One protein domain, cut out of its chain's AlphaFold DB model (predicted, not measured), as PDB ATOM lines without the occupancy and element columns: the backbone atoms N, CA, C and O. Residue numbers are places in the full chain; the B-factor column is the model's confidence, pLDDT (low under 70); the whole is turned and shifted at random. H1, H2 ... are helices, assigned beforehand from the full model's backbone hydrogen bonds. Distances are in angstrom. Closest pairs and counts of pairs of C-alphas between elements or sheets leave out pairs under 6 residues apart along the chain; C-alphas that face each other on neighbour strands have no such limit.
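AT A GLANCE: This is residues 7 to 49 of the 189 residues of an uncharacterized protein of Candidatus Roizmanbacteria bacterium CG03_land_8_20_14_0_80_39_12 (UniProt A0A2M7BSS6). With little regular structure, the printed part opens with a wide loop, of which residues 11 to 22 stick out, and then folds into a small helical hairpin of H1 and H2 side by side. The 43 printed residues have two named helices, H1 then H2, and no named strand; the class is all helix, with 17 residues in named elements. The whole is loose, with a radius of gyration of the C-alphas of 12.1 A, and elongated, spanning 34 by 21 by 13 A.

IN THESE COORDINATES: Residues 7 to 25 hold no named element; C-alpha 7 is at (493.470, 292.782, 381.341). H1, residues 26 to 31, begins at C-alpha 26 (482.530, 292.005, 372.911) and measures 8.4 A. H2, residues 38 to 48, measures 15.9 A and ends at C-alpha 48 (476.381, 292.750, 380.395).

HOW THE PARTS SIT: H1 and H2 touch, their closest C-alphas being those of Val 29 and Arg 41, 6.2 A apart. They form a helical hairpin, running opposite ways at a shallow tilt of 24 degrees. In H1 and H2 every O i to N i+4 pair is within hydrogen-bond range.

THE WHOLE: The C-alphas of Gly 16 and Phe 39 are the two farthest apart, at 34.2 A. The printed part has no cut, and the link from H1 to H2 is short. Residues 11 to 20 are under pLDDT 70.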
ATOM      1  N   TYR A   7     492.402 291.788 381.437       84.94
ATOM      2  CA  TYR A   7     493.470 292.782 381.341       84.94
ATOM      3  C   TYR A   7     494.096 292.824 379.935       84.94
ATOM      4  O   TYR A   7     494.063 291.821 379.203       84.94
ATOM      5  N   PRO A   8     494.631 293.988 379.514       80.75
ATOM      6  CA  PRO A   8     495.318 294.131 378.234       80.75
ATOM      7  C   PRO A   8     496.500 293.168 378.120       80.75
ATOM      8  O   PRO A   8     497.139 292.799 379.100       80.75
ATOM      9  N   LYS A   9     496.783 292.736 376.888       75.12
ATOM     10  CA  LYS A   9     497.925 291.856 376.582       75.12
ATOM     11  C   LYS A   9     499.267 292.582 376.652       75.12
ATOM     12  O   LYS A   9     500.298 291.924 376.703       75.12
ATOM     13  N   THR A  10     499.240 293.907 376.592       73.06
ATOM     14  CA  THR A  10     500.409 294.777 376.577       73.06
ATOM     15  C   THR A  10     500.505 295.524 377.902       73.06
ATOM     16  O   THR A  10     499.509 296.043 378.403       73.06
ATOM     17  N   GLU A  11     501.710 295.585 378.462       57.59
ATOM     18  CA  GLU A  11     502.035 296.376 379.655       57.59
ATOM     19  C   GLU A  11     502.239 297.849 379.278       57.59
ATOM     20  O   GLU A  11     503.307 298.428 379.470       57.59
ATOM     21  N   GLU A  12     501.229 298.472 378.673       54.56
ATOM     22  CA  GLU A  12     501.269 299.916 378.463       54.56
ATOM     23  C   GLU A  12     500.937 300.615 379.784       54.56
ATOM     24  O   GLU A  12     499.849 300.467 380.344       54.56
ATOM     25  N   ILE A  13     501.910 301.355 380.321       47.66
ATOM     26  CA  ILE A  13     501.723 302.159 381.527       47.66
ATOM     27  C   ILE A  13     500.924 303.404 381.135       47.66
ATOM     28  O   ILE A  13     501.453 304.333 380.524       47.66
ATOM     29  N   TYR A  14     499.643 303.426 381.495       53.69
ATOM     30  CA  TYR A  14     498.770 304.571 381.257       53.69
ATOM     31  C   TYR A  14     499.136 305.734 382.194       53.69
ATOM     32  O   TYR A  14     498.757 305.762 383.368       53.69
ATOM     33  N   TYR A  15     499.862 306.719 381.662       43.94
ATOM     34  CA  TYR A  15     499.982 308.053 382.249       43.94
ATOM     35  C   TYR A  15     498.964 308.980 381.576       43.94
ATOM     36  O   TYR A  15     499.288 309.641 380.594       43.94
ATOM     37  N   GLY A  16     497.729 309.033 382.079       40.78
ATOM     38  CA  GLY A  16     496.767 310.040 381.621       40.78
ATOM     39  C   GLY A  16     495.305 309.617 381.683       40.78
ATOM     40  O   GLY A  16     494.965 308.519 381.268       40.78
ATOM     41  N   ASP A  17     494.508 310.553 382.206       46.59
ATOM     42  CA  ASP A  17     493.050 310.706 382.263       46.59
ATOM     43  C   ASP A  17     492.152 309.543 382.712       46.59
ATOM     44  O   ASP A  17     492.281 308.384 382.339       46.59
ATOM     45  N   LYS A  18     491.182 309.904 383.563       54.66
ATOM     46  CA  LYS A  18     490.147 309.004 384.075       54.66
ATOM     47  C   LYS A  18     489.333 308.456 382.904       54.66
ATOM     48  O   LYS A  18     488.529 309.189 382.326       54.66
ATOM     49  N   GLU A  19     489.496 307.176 382.584       59.28
ATOM     50  CA  GLU A  19     488.537 306.497 381.719       59.28
ATOM     51  C   GLU A  19     487.179 306.449 382.427       59.28
ATOM     52  O   GLU A  19     487.061 306.019 383.576       59.28
ATOM     53  N   ASN A  20     486.137 306.922 381.746       66.88
ATOM     54  CA  ASN A  20     484.777 306.804 382.252       66.88
ATOM     55  C   ASN A  20     484.379 305.327 382.309       66.88
ATOM     56  O   ASN A  20     484.670 304.567 381.383       66.88
ATOM     57  N   ILE A  21     483.656 304.947 383.367       74.56
ATOM     58  CA  ILE A  21     483.055 303.619 383.504       74.56
ATOM     59  C   ILE A  21     482.297 303.287 382.217       74.56
ATOM     60  O   ILE A  21     481.345 303.981 381.842       74.56
ATOM     61  N   ARG A  22     482.723 302.218 381.547       84.19
ATOM     62  CA  ARG A  22     482.102 301.720 380.324       84.19
ATOM     63  C   ARG A  22     481.914 300.219 380.403       84.19
ATOM     64  O   ARG A  22     482.769 299.497 380.909       84.19
ATOM     65  N   ILE A  23     480.799 299.762 379.856       86.44
ATOM     66  CA  ILE A  23     480.554 298.337 379.660       86.44
ATOM     67  C   ILE A  23     481.637 297.781 378.721       86.44
ATOM     68  O   ILE A  23     481.906 298.395 377.679       86.44
ATOM     69  N   PRO A  24     482.268 296.645 379.066       88.00
ATOM     70  CA  PRO A  24     483.273 296.040 378.210       88.00
ATOM     71  C   PRO A  24     482.642 295.601 376.889       88.00
ATOM     72  O   PRO A  24     481.570 294.995 376.837       88.00
ATOM     73  N   SER A  25     483.330 295.902 375.796       88.94
ATOM     74  CA  SER A  25     482.930 295.483 374.461       88.94
ATOM     75  C   SER A  25     483.069 293.968 374.293       88.94
ATOM     76  O   SER A  25     483.862 293.310 374.972       88.94
ATOM     77  N   PHE A  26     482.365 293.408 373.306       90.06
ATOM     78  CA  PHE A  26     482.530 292.005 372.911       90.06
ATOM     79  C   PHE A  26     484.003 291.637 372.691       90.06
ATOM     80  O   PHE A  26     484.471 290.587 373.131       90.06
ATOM     81  N   ARG A  27     484.766 292.533 372.050       90.06
ATOM     82  CA  ARG A  27     486.181 292.293 371.779       90.06
ATOM     83  C   ARG A  27     486.992 292.189 373.071       90.06
ATOM     84  O   ARG A  27     487.896 291.365 373.158       90.06
ATOM     85  N   GLU A  28     486.663 292.986 374.075       89.06
ATOM     86  CA  GLU A  28     487.375 292.973 375.351       89.06
ATOM     87  C   GLU A  28     487.094 291.696 376.139       89.06
ATOM     88  O   GLU A  28     488.029 291.025 376.569       89.06
ATOM     89  N   VAL A  29     485.828 291.283 376.223       92.38
ATOM     90  CA  VAL A  29     485.452 290.054 376.940       92.38
ATOM     91  C   VAL A  29     486.062 288.806 376.290       92.38
ATOM     92  O   VAL A  29     486.464 287.877 376.991       92.38
ATOM     93  N   PHE A  30     486.192 288.758 374.961       93.69
ATOM     94  CA  PHE A  30     486.672 287.553 374.272       93.69
ATOM     95  C   PHE A  30     488.173 287.535 373.964       93.69
ATOM     96  O   PHE A  30     488.742 286.447 373.880       93.69
ATOM     97  N   PHE A  31     488.835 288.688 373.825       91.38
ATOM     98  CA  PHE A  31     490.229 288.733 373.357       91.38
ATOM     99  C   PHE A  31     491.245 289.277 374.364       91.38
ATOM    100  O   PHE A  31     492.447 289.117 374.116       91.38
ATOM    101  N   LEU A  32     490.815 289.864 375.489       90.50
ATOM    102  CA  LEU A  32     491.728 290.208 376.582       90.50
ATOM    103  C   LEU A  32     492.264 288.960 377.288       90.50
ATOM    104  O   LEU A  32     491.625 287.894 377.309       90.50
ATOM    105  N   SER A  33     493.449 289.118 377.876       88.81
ATOM    106  CA  SER A  33     494.027 288.123 378.773       88.81
ATOM    107  C   SER A  33     493.144 287.988 380.007       88.81
ATOM    108  O   SER A  33     492.636 288.982 380.525       88.81
ATOM    109  N   SER A  34     492.889 286.748 380.425       90.94
ATOM    110  CA  SER A  34     491.998 286.450 381.545       90.94
ATOM    111  C   SER A  34     492.187 285.024 382.048       90.94
ATOM    112  O   SER A  34     492.622 284.154 381.291       90.94
ATOM    113  N   ASN A  35     491.790 284.782 383.297       90.00
ATOM    114  CA  ASN A  35     491.611 283.452 383.879       90.00
ATOM    115  C   ASN A  35     490.276 282.775 383.481       90.00
ATOM    116  O   ASN A  35     490.049 281.630 383.865       90.00
ATOM    117  N   ALA A  36     489.406 283.452 382.720       91.25
ATOM    118  CA  ALA A  36     488.122 282.930 382.249       91.25
ATOM    119  C   ALA A  36     488.265 281.993 381.034       91.25
ATOM    120  O   ALA A  36     488.899 282.346 380.024       91.25
ATOM    121  N   ASN A  37     487.609 280.828 381.089       91.88
ATOM    122  CA  ASN A  37     487.484 279.924 379.944       91.88
ATOM    123  C   ASN A  37     486.445 280.445 378.919       91.88
ATOM    124  O   ASN A  37     485.803 281.474 379.121       91.88
ATOM    125  N   ILE A  38     486.270 279.752 377.788       92.00
ATOM    126  CA  ILE A  38     485.348 280.202 376.727       92.00
ATOM    127  C   ILE A  38     483.875 280.255 377.173       92.00
ATOM    128  O   ILE A  38     483.153 281.167 376.777       92.00
ATOM    129  N   PHE A  39     483.429 279.323 378.017       93.31
ATOM    130  CA  PHE A  39     482.061 279.297 378.539       93.31
ATOM    131  C   PHE A  39     481.842 280.386 379.592       93.31
ATOM    132  O   PHE A  39     480.803 281.044 379.574       93.31
ATOM    133  N   ASP A  40     482.844 280.637 380.437       92.06
ATOM    134  CA  ASP A  40     482.842 281.745 381.390       92.06
ATOM    135  C   ASP A  40     482.715 283.076 380.645       92.06
ATOM    136  O   ASP A  40     481.883 283.906 380.997       92.06
ATOM    137  N   ARG A  41     483.472 283.261 379.556       93.56
ATOM    138  CA  ARG A  41     483.414 284.471 378.719       93.56
ATOM    139  C   ARG A  41     482.036 284.684 378.097       93.56
ATOM    140  O   ARG A  41     481.547 285.811 378.106       93.56
ATOM    141  N   ILE A  42     481.391 283.624 377.606       93.94
ATOM    142  CA  ILE A  42     480.011 283.695 377.095       93.94
ATOM    143  C   ILE A  42     479.052 284.119 378.211       93.94
ATOM    144  O   ILE A  42     478.275 285.053 378.024       93.94
ATOM    145  N   TYR A  43     479.131 283.467 379.373       93.25
ATOM    146  CA  TYR A  43     478.283 283.785 380.521       93.25
ATOM    147  C   TYR A  43     478.468 285.235 380.983       93.25
ATOM    148  O   TYR A  43     477.493 285.962 381.147       93.25
ATOM    149  N   ILE A  44     479.716 285.679 381.134       92.19
ATOM    150  CA  ILE A  44     480.075 287.042 381.533       92.19
ATOM    151  C   ILE A  44     479.547 288.053 380.514       92.19
ATOM    152  O   ILE A  44     478.930 289.041 380.901       92.19
ATOM    153  N   TYR A  45     479.708 287.789 379.214       92.94
ATOM    154  CA  TYR A  45     479.159 288.657 378.174       92.94
ATOM    155  C   TYR A  45     477.631 288.772 378.266       92.94
ATOM    156  O   TYR A  45     477.093 289.871 378.157       92.94
ATOM    157  N   MET A  46     476.932 287.665 378.542       92.25
ATOM    158  CA  MET A  46     475.479 287.682 378.748       92.25
ATOM    159  C   MET A  46     475.059 288.537 379.948       92.25
ATOM    160  O   MET A  46     474.019 289.186 379.878       92.25
ATOM    161  N   GLN A  47     475.863 288.599 381.015       90.56
ATOM    162  CA  GLN A  47     475.570 289.441 382.186       90.56
ATOM    163  C   GLN A  47     475.602 290.943 381.877       90.56
ATOM    164  O   GLN A  47     474.960 291.723 382.580       90.56
ATOM    165  N   PHE A  48     476.321 291.355 380.830       89.81
ATOM    166  CA  PHE A  48     476.381 292.750 380.395       89.81
ATOM    167  C   PHE A  48     475.222 293.152 379.470       89.81
ATOM    168  O   PHE A  48     474.999 294.344 379.253       89.81
ATOM    169  N   ILE A  49     474.458 292.192 378.933       88.88
ATOM    170  CA  ILE A  49     473.320 292.483 378.054       88.88
ATOM    171  C   ILE A  49     472.237 293.216 378.858       88.88
ATOM    172  O   ILE A  49     471.716 292.697 379.841       88.88
TER     173      ILE A  49